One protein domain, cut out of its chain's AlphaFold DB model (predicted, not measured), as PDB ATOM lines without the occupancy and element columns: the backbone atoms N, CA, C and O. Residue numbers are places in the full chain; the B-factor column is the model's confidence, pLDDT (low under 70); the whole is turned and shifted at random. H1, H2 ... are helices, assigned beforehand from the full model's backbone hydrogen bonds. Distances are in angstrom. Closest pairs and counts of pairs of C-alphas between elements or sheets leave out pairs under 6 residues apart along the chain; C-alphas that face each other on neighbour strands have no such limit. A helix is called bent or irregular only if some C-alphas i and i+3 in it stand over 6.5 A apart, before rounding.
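What this domain is: This is residues 352 to 453 of the 453 residues of an uncharacterized protein of Planctomycetes bacterium K23_9 (UniProt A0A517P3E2). Look first at the longest helix, H1, and at H4: they run the same way at a small angle across a helical hairpin made of H2 and H3, H1 at the end where H2 begins and H3 ends, H4 nearer the end with the link between them. The short last helix, H5, packs on H2 and lies farthest from the middle. The printed part has 102 residues with five named helices, H1 to H5 in chain order, and no named strand; the class is all helix. It is compact, with a radius of gyration of the C-alphas of 12.8 A and spans of 37 by 28 by 24 A.

Where its parts are: Find C-alpha 359 at (24.133, 159.754, 466.297); from there H1 runs through residues 359 to 376, 24.7 A, to C-alpha 376 at (22.988, 137.979, 454.762). H1 has a kink of 31 degrees near residue 366 and is irregular, with C-alphas 361 and 364 7.1 A apart. H2 is residues 381 to 394, 20.2 A long, and H3 is residues 403 to 414, 16.5 A. H4 follows at residues 426 to 441, 22.5 A. H5, residues 445 to 452, is 10.6 A long and ends at C-alpha 452, at (37.225, 133.820, 451.080).

How they stand to each other: From H1, go to the hub, H2: residues 370 to 374 of H1 touch residues 381 to 385 of H2, the closest C-alphas being those of Ala 374 and Thr 381, 5.2 A. Their lines are only just about perpendicular, at 72 degrees. H1 and H4 are close but not clearly touching, 6.6 A between the closest C-alphas, Pro 359 and Phe 429, at a shallow tilt of 29 degrees, the same way. H2 and H3 form a hairpin: they touch at Leu 389 and Arg 406, whose C-alphas are closest at 6.4 A, with a shallow tilt of 23 degrees, opposite ways. H2 also touches H5, closest at the C-alphas of Cys 387 and Cys 446, 6.1 A, at a steep tilt of 60 degrees, opposite ways. Residues 405 to 409 of H3 touch residues 428 to 432 of H4, about perpendicular at 76 degrees; the C-alphas of Gln 405 and Leu 428 are closest, at 7.2 A. The packing is mostly crossed. H5 is apart from H1 and H3. Every O i to N i+4 pair is within hydrogen-bond range in H2, H3 and H4, against 11 of 14 in H1 and 3 of 4 in H5.

The domain as a whole: The C-alphas of Pro 420 and Ser 452 are the two farthest apart, 37.7 A. The printed part has no cut and ends at Asp 453, the chain's last residue. The link from H3 to H4, 11 residues, is long. Mean pLDDT of the printed part is 82.9; residues 416 to 423 and 452 to 453 are under 70.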
ATOM      1  N   GLY A 352      22.391 154.885 452.736       75.31
ATOM      2  CA  GLY A 352      22.074 156.200 452.159       75.31
ATOM      3  C   GLY A 352      20.959 156.952 452.905       75.31
ATOM      4  O   GLY A 352      21.035 158.164 453.099       75.31
ATOM      5  N   LYS A 353      19.968 156.234 453.451       76.94
ATOM      6  CA  LYS A 353      18.848 156.824 454.213       76.94
ATOM      7  C   LYS A 353      19.278 157.534 455.508       76.94
ATOM      8  O   LYS A 353      18.493 158.291 456.069       76.94
ATOM      9  N   PHE A 354      20.510 157.322 455.978       74.56
ATOM     10  CA  PHE A 354      21.017 157.866 457.244       74.56
ATOM     11  C   PHE A 354      21.910 159.098 457.083       74.56
ATOM     12  O   PHE A 354      22.548 159.523 458.049       74.56
ATOM     13  N   LEU A 355      21.967 159.685 455.884       77.25
ATOM     14  CA  LEU A 355      22.852 160.810 455.583       77.25
ATOM     15  C   LEU A 355      22.715 161.958 456.606       77.25
ATOM     16  O   LEU A 355      23.714 162.406 457.185       77.25
ATOM     17  N   LEU A 356      21.471 162.358 456.884       71.88
ATOM     18  CA  LEU A 356      21.113 163.491 457.747       71.88
ATOM     19  C   LEU A 356      20.789 163.104 459.198       71.88
ATOM     20  O   LEU A 356      20.555 163.984 460.019       71.88
ATOM     21  N   ALA A 357      20.799 161.812 459.538       73.94
ATOM     22  CA  ALA A 357      20.522 161.377 460.902       73.94
ATOM     23  C   ALA A 357      21.662 161.789 461.847       73.94
ATOM     24  O   ALA A 357      22.844 161.740 461.467       73.94
ATOM     25  N   ASP A 358      21.309 162.176 463.071       80.81
ATOM     26  CA  ASP A 358      22.245 162.396 464.171       80.81
ATOM     27  C   ASP A 358      22.672 161.041 464.798       80.81
ATOM     28  O   ASP A 358      22.114 159.991 464.451       80.81
ATOM     29  N   PRO A 359      23.699 161.004 465.671       83.00
ATOM     30  CA  PRO A 359      24.133 159.754 466.297       83.00
ATOM     31  C   PRO A 359      22.997 159.032 467.037       83.00
ATOM     32  O   PRO A 359      22.876 157.812 466.972       83.00
ATOM     33  N   VAL A 360      22.128 159.773 467.718       80.38
ATOM     34  CA  VAL A 360      21.091 159.201 468.584       80.38
ATOM     35  C   VAL A 360      19.992 158.534 467.762       80.38
ATOM     36  O   VAL A 360      19.714 157.348 467.947       80.38
ATOM     37  N   ALA A 361      19.420 159.261 466.807       80.56
ATOM     38  CA  ALA A 361      18.358 158.791 465.933       80.56
ATOM     39  C   ALA A 361      18.831 157.669 465.002       80.56
ATOM     40  O   ALA A 361      18.044 156.791 464.656       80.56
ATOM     41  N   CYS A 362      20.110 157.650 464.610       81.69
ATOM     42  CA  CYS A 362      20.643 156.631 463.705       81.69
ATOM     43  C   CYS A 362      20.849 155.265 464.384       81.69
ATOM     44  O   CYS A 362      20.700 154.224 463.743       81.69
ATOM     45  N   LYS A 363      21.159 155.237 465.685       82.94
ATOM     46  CA  LYS A 363      21.575 154.026 466.411       82.94
ATOM     47  C   LYS A 363      20.636 152.806 466.283       82.94
ATOM     48  O   LYS A 363      21.134 151.740 465.913       82.94
ATOM     49  N   PRO A 364      19.308 152.900 466.510       80.44
ATOM     50  CA  PRO A 364      18.410 151.742 466.393       80.44
ATOM     51  C   PRO A 364      18.249 151.233 464.952       80.44
ATOM     52  O   PRO A 364      17.879 150.079 464.731       80.44
ATOM     53  N   PHE A 365      18.498 152.074 463.950       81.50
ATOM     54  CA  PHE A 365      18.487 151.651 462.549       81.50
ATOM     55  C   PHE A 365      19.813 151.022 462.147       81.50
ATOM     56  O   PHE A 365      19.821 150.014 461.448       81.50
ATOM     57  N   LEU A 366      20.917 151.584 462.632       85.38
ATOM     58  CA  LEU A 366      22.255 151.065 462.412       85.38
ATOM     59  C   LEU A 366      22.396 149.640 462.958       85.38
ATOM     60  O   LEU A 366      22.900 148.776 462.251       85.38
ATOM     61  N   ALA A 367      21.885 149.384 464.167       84.62
ATOM     62  CA  ALA A 367      21.854 148.047 464.758       84.62
ATOM     63  C   ALA A 367      21.115 147.050 463.846       84.62
ATOM     64  O   ALA A 367      21.702 146.067 463.406       84.62
ATOM     65  N   ARG A 368      19.881 147.383 463.435       86.81
ATOM     66  CA  ARG A 368      19.083 146.551 462.517       86.81
ATOM     67  C   ARG A 368      19.759 146.324 461.164       86.81
ATOM     68  O   ARG A 368      19.686 145.226 460.619       86.81
ATOM     69  N   ALA A 369      20.404 147.349 460.607       86.94
ATOM     70  CA  ALA A 369      21.103 147.246 459.331       86.94
ATOM     71  C   ALA A 369      22.327 146.324 459.428       86.94
ATOM     72  O   ALA A 369      22.542 145.514 458.530       86.94
ATOM     73  N   ILE A 370      23.099 146.412 460.516       89.62
ATOM     74  CA  ILE A 370      24.249 145.534 460.767       89.62
ATOM     75  C   ILE A 370      23.779 144.098 461.026       89.62
ATOM     76  O   ILE A 370      24.371 143.179 460.470       89.62
ATOM     77  N   ASP A 371      22.701 143.889 461.784       89.00
ATOM     78  CA  ASP A 371      22.141 142.552 462.024       89.00
ATOM     79  C   ASP A 371      21.618 141.911 460.730       89.00
ATOM     80  O   ASP A 371      21.889 140.744 460.450       89.00
ATOM     81  N   SER A 372      20.938 142.685 459.877       89.19
ATOM     82  CA  SER A 372      20.523 142.220 458.548       89.19
ATOM     83  C   SER A 372      21.720 141.860 457.665       89.19
ATOM     84  O   SER A 372      21.643 140.907 456.890       89.19
ATOM     85  N   LEU A 373      22.816 142.612 457.771       89.31
ATOM     86  CA  LEU A 373      24.045 142.356 457.032       89.31
ATOM     87  C   LEU A 373      24.738 141.078 457.520       89.31
ATOM     88  O   LEU A 373      25.163 140.251 456.719       89.31
ATOM     89  N   ALA A 374      24.807 140.912 458.838       90.12
ATOM     90  CA  ALA A 374      25.332 139.732 459.505       90.12
ATOM     91  C   ALA A 374      24.572 138.471 459.065       90.12
ATOM     92  O   ALA A 374      25.192 137.497 458.640       90.12
ATOM     93  N   ALA A 375      23.237 138.541 459.040       90.06
ATOM     94  CA  ALA A 375      22.383 137.468 458.543       90.06
ATOM     95  C   ALA A 375      22.630 137.156 457.056       90.06
ATOM     96  O   ALA A 375      22.770 135.992 456.693       90.06
ATOM     97  N   GLN A 376      22.740 138.177 456.196       89.38
ATOM     98  CA  GLN A 376      22.988 137.979 454.762       89.38
ATOM     99  C   GLN A 376      24.310 137.248 454.492       89.38
ATOM    100  O   GLN A 376      24.371 136.379 453.627       89.38
ATOM    101  N   PHE A 377      25.371 137.613 455.210       88.12
ATOM    102  CA  PHE A 377      26.703 137.035 455.030       88.12
ATOM    103  C   PHE A 377      26.967 135.822 455.936       88.12
ATOM    104  O   PHE A 377      28.076 135.300 455.920       88.12
ATOM    105  N   SER A 378      25.968 135.357 456.700       89.56
ATOM    106  CA  SER A 378      26.093 134.235 457.646       89.56
ATOM    107  C   SER A 378      27.253 134.393 458.645       89.56
ATOM    108  O   SER A 378      27.933 133.431 458.992       89.56
ATOM    109  N   VAL A 379      27.483 135.619 459.116       90.81
ATOM    110  CA  VAL A 379      28.527 135.969 460.093       90.81
ATOM    111  C   VAL A 379      27.895 136.610 461.320       90.81
ATOM    112  O   VAL A 379      26.777 137.110 461.268       90.81
ATOM    113  N   SER A 380      28.603 136.632 462.450       91.25
ATOM    114  CA  SER A 380      28.087 137.310 463.646       91.25
ATOM    115  C   SER A 380      28.120 138.838 463.491       91.25
ATOM    116  O   SER A 380      29.058 139.395 462.913       91.25
ATOM    117  N   THR A 381      27.161 139.547 464.099       90.06
ATOM    118  CA  THR A 381      27.133 141.025 464.170       90.06
ATOM    119  C   THR A 381      28.471 141.595 464.662       90.06
ATOM    120  O   THR A 381      28.985 142.583 464.137       90.06
ATOM    121  N   ASN A 382      29.107 140.921 465.628       89.00
ATOM    122  CA  ASN A 382      30.417 141.308 466.150       89.00
ATOM    123  C   ASN A 382      31.548 141.183 465.119       89.00
ATOM    124  O   ASN A 382      32.449 142.024 465.116       89.00
ATOM    125  N   GLN A 383      31.522 140.169 464.252       88.12
ATOM    126  CA  GLN A 383      32.495 140.032 463.165       88.12
ATOM    127  C   GLN A 383      32.311 141.132 462.121       88.12
ATOM    128  O   GLN A 383      33.296 141.768 461.756       88.12
ATOM    129  N   VAL A 384      31.069 141.437 461.728       89.31
ATOM    130  CA  VAL A 384      30.758 142.547 460.809       89.31
ATOM    131  C   VAL A 384      31.325 143.865 461.333       89.31
ATOM    132  O   VAL A 384      32.075 144.542 460.628       89.31
ATOM    133  N   ILE A 385      31.031 144.199 462.595       90.88
ATOM    134  CA  ILE A 385      31.531 145.420 463.239       90.88
ATOM    135  C   ILE A 385      33.063 145.457 463.208       90.88
ATOM    136  O   ILE A 385      33.649 146.466 462.815       90.88
ATOM    137  N   ARG A 386      33.734 144.361 463.585       89.81
ATOM    138  CA  ARG A 386      35.206 144.310 463.598       89.81
ATOM    139  C   ARG A 386      35.798 144.449 462.197       89.81
ATOM    140  O   ARG A 386      36.770 145.183 462.055       89.81
ATOM    141  N   CYS A 387      35.224 143.801 461.185       89.44
ATOM    142  CA  CYS A 387      35.683 143.887 459.797       89.44
ATOM    143  C   CYS A 387      35.576 145.301 459.245       89.44
ATOM    144  O   CYS A 387      36.566 145.836 458.750       89.44
ATOM    145  N   VAL A 388      34.411 145.933 459.397       89.62
ATOM    146  CA  VAL A 388      34.197 147.306 458.933       89.62
ATOM    147  C   VAL A 388      35.144 148.264 459.656       89.62
ATOM    148  O   VAL A 388      35.816 149.065 459.019       89.62
ATOM    149  N   LEU A 389      35.265 148.166 460.982       91.19
ATOM    150  CA  LEU A 389      36.154 149.046 461.743       91.19
ATOM    151  C   LEU A 389      37.648 148.806 461.454       91.19
ATOM    152  O   LEU A 389      38.429 149.756 461.496       91.19
ATOM    153  N   ASN A 390      38.053 147.565 461.166       88.81
ATOM    154  CA  ASN A 390      39.403 147.245 460.695       88.81
ATOM    155  C   ASN A 390      39.678 147.926 459.353       88.81
ATOM    156  O   ASN A 390      40.707 148.581 459.204       88.81
ATOM    157  N   ASP A 391      38.747 147.803 458.407       89.06
ATOM    158  CA  ASP A 391      38.875 148.406 457.085       89.06
ATOM    159  C   ASP A 391      38.960 149.934 457.183       89.06
ATOM    160  O   ASP A 391      39.888 150.537 456.653       89.06
ATOM    161  N   LEU A 392      38.104 150.566 457.995       88.25
ATOM    162  CA  LEU A 392      38.164 152.010 458.249       88.25
ATOM    163  C   LEU A 392      39.470 152.463 458.917       88.25
ATOM    164  O   LEU A 392      39.907 153.591 458.698       88.25
ATOM    165  N   ALA A 393      40.107 151.628 459.740       86.69
ATOM    166  CA  ALA A 393      41.385 151.973 460.367       86.69
ATOM    167  C   ALA A 393      42.570 151.887 459.382       86.69
ATOM    168  O   ALA A 393      43.541 152.649 459.497       86.69
ATOM    169  N   LEU A 394      42.475 150.966 458.420       83.50
ATOM    170  CA  LEU A 394      43.487 150.699 457.394       83.50
ATOM    171  C   LEU A 394      43.275 151.509 456.105       83.50
ATOM    172  O   LEU A 394      44.206 151.636 455.316       83.50
ATOM    173  N   SER A 395      42.081 152.069 455.903       80.44
ATOM    174  CA  SER A 395      41.711 152.828 454.709       80.44
ATOM    175  C   SER A 395      42.599 154.062 454.509       80.44
ATOM    176  O   SER A 395      42.906 154.784 455.457       80.44
ATOM    177  N   GLU A 396      42.976 154.346 453.261       80.50
ATOM    178  CA  GLU A 396      43.713 155.566 452.880       80.50
ATOM    179  C   GLU A 396      42.790 156.777 452.646       80.50
ATOM    180  O   GLU A 396      43.241 157.869 452.304       80.50
ATOM    181  N   THR A 397      41.485 156.596 452.831       80.06
ATOM    182  CA  THR A 397      40.459 157.610 452.570       80.06
ATOM    183  C   THR A 397      40.349 158.648 453.700       80.06
ATOM    184  O   THR A 397      40.766 158.412 454.838       80.06
ATOM    185  N   PRO A 398      39.729 159.816 453.445       80.25
ATOM    186  CA  PRO A 398      39.540 160.857 454.464       80.25
ATOM    187  C   PRO A 398      38.648 160.445 455.650       80.25
ATOM    188  O   PRO A 398      38.670 161.111 456.689       80.25
ATOM    189  N   TYR A 399      37.886 159.351 455.542       85.56
ATOM    190  CA  TYR A 399      37.099 158.804 456.651       85.56
ATOM    191  C   TYR A 399      37.880 157.808 457.528       85.56
ATOM    192  O   TYR A 399      37.302 157.237 458.454       85.56
ATOM    193  N   ARG A 400      39.197 157.647 457.308       86.56
ATOM    194  CA  ARG A 400      40.073 156.822 458.150       86.56
ATOM    195  C   ARG A 400      39.949 157.173 459.633       86.56
ATOM    196  O   ARG A 400      39.971 158.354 460.011       86.56
ATOM    197  N   VAL A 401      39.886 156.150 460.481       89.38
ATOM    198  CA  VAL A 401      39.829 156.294 461.945       89.38
ATOM    199  C   VAL A 401      41.129 155.840 462.608       89.38
ATOM    200  O   VAL A 401      41.759 154.877 462.176       89.38
ATOM    201  N   SER A 402      41.558 156.537 463.662       87.06
ATOM    202  CA  SER A 402      42.684 156.086 464.492       87.06
ATOM    203  C   SER A 402      42.301 154.862 465.335       87.06
ATOM    204  O   SER A 402      41.123 154.562 465.525       87.06
ATOM    205  N   ILE A 403      43.295 154.189 465.921       81.75
ATOM    206  CA  ILE A 403      43.073 153.058 466.842       81.75
ATOM    207  C   ILE A 403      42.212 153.482 468.047       81.75
ATOM    208  O   ILE A 403      41.293 152.770 468.442       81.75
ATOM    209  N   THR A 404      42.450 154.678 468.592       83.88
ATOM    210  CA  THR A 404      41.656 155.242 469.695       83.88
ATOM    211  C   THR A 404      40.212 155.541 469.286       83.88
ATOM    212  O   THR A 404      39.276 155.192 470.001       83.88
ATOM    213  N   GLN A 405      40.010 156.127 468.104       88.62
ATOM    214  CA  GLN A 405      38.687 156.412 467.540       88.62
ATOM    215  C   GLN A 405      37.901 155.136 467.234       88.62
ATOM    216  O   GLN A 405      36.695 155.071 467.457       88.62
ATOM    217  N   ARG A 406      38.593 154.097 466.768       88.50
ATOM    218  CA  ARG A 406      38.016 152.776 466.551       88.50
ATOM    219  C   ARG A 406      37.429 152.198 467.838       88.50
ATOM    220  O   ARG A 406      36.308 151.709 467.790       88.50
ATOM    221  N   GLY A 407      38.145 152.264 468.963       84.31
ATOM    222  CA  GLY A 407      37.631 151.767 470.246       84.31
ATOM    223  C   GLY A 407      36.343 152.477 470.676       84.31
ATOM    224  O   GLY A 407      35.396 151.836 471.126       84.31
ATOM    225  N   GLN A 408      36.264 153.793 470.450       86.94
ATOM    226  CA  GLN A 408      35.056 154.585 470.711       86.94
ATOM    227  C   GLN A 408      33.889 154.189 469.794       86.94
ATOM    228  O   GLN A 408      32.758 154.055 470.258       86.94
ATOM    229  N   LEU A 409      34.159 153.961 468.504       89.25
ATOM    230  CA  LEU A 409      33.153 153.481 467.556       89.25
ATOM    231  C   LEU A 409      32.682 152.065 467.887       89.25
ATOM    232  O   LEU A 409      31.492 151.792 467.819       89.25
ATOM    233  N   GLU A 410      33.585 151.171 468.282       88.31
ATOM    234  CA  GLU A 410      33.255 149.800 468.679       88.31
ATOM    235  C   GLU A 410      32.341 149.785 469.909       88.31
ATOM    236  O   GLU A 410      31.320 149.098 469.905       88.31
ATOM    237  N   ALA A 411      32.645 150.607 470.918       85.06
ATOM    238  CA  ALA A 411      31.787 150.788 472.086       85.06
ATOM    239  C   ALA A 411      30.410 151.359 471.708       85.06
ATOM    240  O   ALA A 411      29.386 150.899 472.207       85.06
ATOM    241  N   TYR A 412      30.369 152.332 470.796       87.06
ATOM    242  CA  TYR A 412      29.124 152.926 470.316       87.06
ATOM    243  C   TYR A 412      28.245 151.936 469.536       87.06
ATOM    244  O   TYR A 412      27.037 151.888 469.770       87.06
ATOM    245  N   LEU A 413      28.848 151.135 468.649       86.69
ATOM    246  CA  LEU A 413      28.165 150.134 467.822       86.69
ATOM    247  C   LEU A 413      27.654 148.940 468.638       86.69
ATOM    248  O   LEU A 413      26.628 148.366 468.288       86.69
ATOM    249  N   ARG A 414      28.359 148.566 469.714       83.06
ATOM    250  CA  ARG A 414      27.976 147.451 470.596       83.06
ATOM    251  C   ARG A 414      27.018 147.836 471.716       83.06
ATOM    252  O   ARG A 414      26.342 146.966 472.254       83.06
ATOM    253  N   ALA A 415      26.983 149.104 472.109       73.88
ATOM    254  CA  ALA A 415      26.094 149.555 473.170       73.88
ATOM    255  C   ALA A 415      24.625 149.358 472.768       73.88
ATOM    256  O   ALA A 415      24.230 149.737 471.662       73.88
ATOM    257  N   HIS A 416      23.811 148.822 473.686       65.31
ATOM    258  CA  HIS A 416      22.390 148.573 473.442       65.31
ATOM    259  C   HIS A 416      21.664 149.822 472.901       65.31
ATOM    260  O   HIS A 416      22.012 150.946 473.288       65.31
ATOM    261  N   PRO A 417      20.626 149.647 472.055       61.47
ATOM    262  CA  PRO A 417      19.879 150.756 471.453       61.47
ATOM    263  C   PRO A 417      19.313 151.759 472.471       61.47
ATOM    264  O   PRO A 417      19.133 152.923 472.129       61.47
ATOM    265  N   HIS A 418      19.083 151.317 473.714       56.78
ATOM    266  CA  HIS A 418      18.503 152.102 474.811       56.78
ATOM    267  C   HIS A 418      19.470 152.378 475.979       56.78
ATOM    268  O   HIS A 418      19.052 152.921 476.997       56.78
ATOM    269  N   ALA A 419      20.751 152.003 475.873       56.09
ATOM    270  CA  ALA A 419      21.726 152.261 476.935       56.09
ATOM    271  C   ALA A 419      22.147 153.748 476.975       56.09
ATOM    272  O   ALA A 419      22.291 154.355 475.904       56.09
ATOM    273  N   PRO A 420      22.398 154.330 478.170       52.44
ATOM    274  CA  PRO A 420      22.917 155.690 478.296       52.44
ATOM    275  C   PRO A 420      24.235 155.817 477.517       52.44
ATOM    276  O   PRO A 420      25.137 154.988 477.636       52.44
ATOM    277  N   MET A 421      24.287 156.807 476.625       54.97
ATOM    278  CA  MET A 421      25.260 156.872 475.535       54.97
ATOM    279  C   MET A 421      26.715 157.009 475.993       54.97
ATOM    280  O   MET A 421      27.062 157.901 476.761       54.97
ATOM    281  N   THR A 422      27.605 156.260 475.342       60.09
ATOM    282  CA  THR A 422      28.960 156.737 475.059       60.09
ATOM    283  C   THR A 422      28.858 157.890 474.061       60.09
ATOM    284  O   THR A 422      28.524 157.682 472.893       60.09
ATOM    285  N   ALA A 423      29.091 159.121 474.522       65.06
ATOM    286  CA  ALA A 423      29.085 160.305 473.670       65.06
ATOM    287  C   ALA A 423      30.153 160.164 472.570       65.06
ATOM    288  O   ALA A 423      31.352 160.220 472.846       65.06
ATOM    289  N   ILE A 424      29.728 159.965 471.319       81.25
ATOM    290  CA  ILE A 424      30.635 160.022 470.170       81.25
ATOM    291  C   ILE A 424      30.656 161.438 469.614       81.25
ATOM    292  O   ILE A 424      29.620 162.093 469.502       81.25
ATOM    293  N   SER A 425      31.838 161.917 469.234       83.06
ATOM    294  CA  SER A 425      31.928 163.223 468.586       83.06
ATOM    295  C   SER A 425      31.212 163.193 467.231       83.06
ATOM    296  O   SER A 425      31.292 162.208 466.491       83.06
ATOM    297  N   GLY A 426      30.542 164.294 466.872       82.25
ATOM    298  CA  GLY A 426      29.837 164.396 465.590       82.25
ATOM    299  C   GLY A 426      30.753 164.114 464.397       82.25
ATOM    300  O   GLY A 426      30.369 163.414 463.464       82.25
ATOM    301  N   HIS A 427      32.012 164.559 464.455       84.19
ATOM    302  CA  HIS A 427      32.996 164.260 463.415       84.19
ATOM    303  C   HIS A 427      33.294 162.759 463.286       84.19
ATOM    304  O   HIS A 427      33.315 162.232 462.173       84.19
ATOM    305  N   LEU A 428      33.500 162.065 464.410       87.75
ATOM    306  CA  LEU A 428      33.755 160.627 464.410       87.75
ATOM    307  C   LEU A 428      32.550 159.848 463.865       87.75
ATOM    308  O   LEU A 428      32.716 158.905 463.092       87.75
ATOM    309  N   PHE A 429      31.339 160.300 464.185       88.25
ATOM    310  CA  PHE A 429      30.120 159.744 463.616       88.25
ATOM    311  C   PHE A 429      30.021 159.963 462.100       88.25
ATOM    312  O   PHE A 429      29.688 159.036 461.364       88.25
ATOM    313  N   HIS A 430      30.356 161.157 461.604       88.56
ATOM    314  CA  HIS A 430      30.384 161.426 460.165       88.56
ATOM    315  C   HIS A 430      31.384 160.532 459.424       88.56
ATOM    316  O   HIS A 430      31.071 160.084 458.322       88.56
ATOM    317  N   LYS A 431      32.539 160.215 460.027       90.94
ATOM    318  CA  LYS A 431      33.492 159.248 459.460       90.94
ATOM    319  C   LYS A 431      32.897 157.848 459.350       90.94
ATOM    320  O   LYS A 431      32.972 157.250 458.281       90.94
ATOM    321  N   LEU A 432      32.258 157.357 460.415       90.56
ATOM    322  CA  LEU A 432      31.565 156.066 460.389       90.56
ATOM    323  C   LEU A 432      30.480 156.043 459.300       90.56
ATOM    324  O   LEU A 432      30.424 155.097 458.521       90.56
ATOM    325  N   LYS A 433      29.653 157.095 459.213       89.75
ATOM    326  CA  LYS A 433      28.600 157.213 458.191       89.75
ATOM    327  C   LYS A 433      29.166 157.156 456.773       89.75
ATOM    328  O   LYS A 433      28.701 156.354 455.972       89.75
ATOM    329  N   ALA A 434      30.166 157.987 456.476       89.00
ATOM    330  CA  ALA A 434      30.800 158.027 455.161       89.00
ATOM    331  C   ALA A 434      31.419 156.672 454.792       89.00
ATOM    332  O   ALA A 434      31.211 156.179 453.688       89.00
ATOM    333  N   GLY A 435      32.108 156.044 455.748       89.75
ATOM    334  CA  GLY A 435      32.705 154.729 455.573       89.75
ATOM    335  C   GLY A 435      31.686 153.627 455.280       89.75
ATOM    336  O   GLY A 435      31.884 152.840 454.364       89.75
ATOM    337  N   LEU A 436      30.569 153.587 456.014       90.06
ATOM    338  CA  LEU A 436      29.501 152.608 455.783       90.06
ATOM    339  C   LEU A 436      28.818 152.791 454.426       90.06
ATOM    340  O   LEU A 436      28.550 151.805 453.749       90.06
ATOM    341  N   ILE A 437      28.563 154.038 454.021       89.38
ATOM    342  CA  ILE A 437      27.989 154.360 452.706       89.38
ATOM    343  C   ILE A 437      28.925 153.893 451.584       89.38
ATOM    344  O   ILE A 437      28.460 153.301 450.613       89.38
ATOM    345  N   ASP A 438      30.236 154.109 451.719       88.50
ATOM    346  CA  ASP A 438      31.198 153.671 450.704       88.50
ATOM    347  C   ASP A 438      31.357 152.141 450.664       88.50
ATOM    348  O   ASP A 438      31.386 151.555 449.583       88.50
ATOM    349  N   GLN A 439      31.365 151.466 451.819       88.81
ATOM    350  CA  GLN A 439      31.361 149.998 451.869       88.81
ATOM    351  C   GLN A 439      30.094 149.406 451.242       88.81
ATOM    352  O   GLN A 439      30.183 148.430 450.507       88.81
ATOM    353  N   ASP A 440      28.927 149.999 451.498       88.94
ATOM    354  CA  ASP A 440      27.638 149.555 450.955       88.94
ATOM    355  C   ASP A 440      27.549 149.746 449.439       88.94
ATOM    356  O   ASP A 440      27.116 148.845 448.724       88.94
ATOM    357  N   ARG A 441      28.058 150.873 448.929       87.25
ATOM    358  CA  ARG A 441      28.211 151.116 447.486       87.25
ATOM    359  C   ARG A 441      29.056 150.034 446.805       87.25
ATOM    360  O   ARG A 441      28.792 149.670 445.662       87.25
ATOM    361  N   LEU A 442      30.087 149.550 447.495       86.56
ATOM    362  CA  LEU A 442      31.016 148.527 447.009       86.56
ATOM    363  C   LEU A 442      30.610 147.097 447.402       86.56
ATOM    364  O   LEU A 442      31.372 146.161 447.159       86.56
ATOM    365  N   ASP A 443      29.428 146.928 447.995       87.50
ATOM    366  CA  ASP A 443      28.884 145.653 448.461       87.50
ATOM    367  C   ASP A 443      29.806 144.885 449.434       87.50
ATOM    368  O   ASP A 443      30.054 143.681 449.307       87.50
ATOM    369  N   PHE A 444      30.316 145.619 450.427       88.06
ATOM    370  CA  PHE A 444      31.075 145.143 451.590       88.06
ATOM    371  C   PHE A 444      32.277 144.243 451.252       88.06
ATOM    372  O   PHE A 444      32.361 143.094 451.709       88.06
ATOM    373  N   PRO A 445      33.278 144.762 450.514       85.69
ATOM    374  CA  PRO A 445      34.461 143.993 450.132       85.69
ATOM    375  C   PRO A 445      35.246 143.464 451.341       85.69
ATOM    376  O   PRO A 445      35.831 142.385 451.264       85.69
ATOM    377  N   CYS A 446      35.244 144.180 452.472       84.56
ATOM    378  CA  CYS A 446      35.932 143.750 453.693       84.56
ATOM    379  C   CYS A 446      35.338 142.473 454.317       84.56
ATOM    380  O   CYS A 446      36.074 141.681 454.900       84.56
ATOM    381  N   ILE A 447      34.031 142.246 454.168       86.56
ATOM    382  CA  ILE A 447      33.341 141.061 454.701       86.56
ATOM    383  C   ILE A 447      33.451 139.905 453.716       86.56
ATOM    384  O   ILE A 447      33.723 138.781 454.122       86.56
ATOM    385  N   ARG A 448      33.345 140.187 452.412       84.44
ATOM    386  CA  ARG A 448      33.583 139.185 451.363       84.44
ATOM    387  C   ARG A 448      34.982 138.570 451.458       84.44
ATOM    388  O   ARG A 448      35.108 137.367 451.271       84.44
ATOM    389  N   LYS A 449      36.006 139.365 451.795       82.38
ATOM    390  CA  LYS A 449      37.370 138.864 452.042       82.38
ATOM    391  C   LYS A 449      37.436 137.877 453.210       82.38
ATOM    392  O   LYS A 449      38.097 136.858 453.089       82.38
ATOM    393  N   LEU A 450      36.711 138.144 454.298       77.19
ATOM    394  CA  LEU A 450      36.648 137.244 455.454       77.19
ATOM    395  C   LEU A 450      35.960 135.904 455.134       77.19
ATOM    396  O   LEU A 450      36.196 134.930 455.826       77.19
ATOM    397  N   LEU A 451      35.107 135.853 454.110       74.12
ATOM    398  CA  LEU A 451      34.463 134.612 453.664       74.12
ATOM    399  C   LEU A 451      35.294 133.829 452.636       74.12
ATOM    400  O   LEU A 451      34.949 132.694 452.316       74.12
ATOM    401  N   SER A 452      36.328 134.449 452.060       66.19
ATOM    402  CA  SER A 452      37.225 133.820 451.080       66.19
ATOM    403  C   SER A 452      38.523 133.280 451.683       66.19
ATOM    404  O   SER A 452      39.220 132.525 451.003       66.19
ATOM    405  N   ASP A 453      38.829 133.703 452.910       52.06
ATOM    406  CA  ASP A 453      39.892 133.178 453.772       52.06
ATOM    407  C   ASP A 453      39.290 132.136 454.727       52.06
ATOM    408  O   ASP A 453      39.983 131.132 455.010       52.06
TER     409      ASP A 453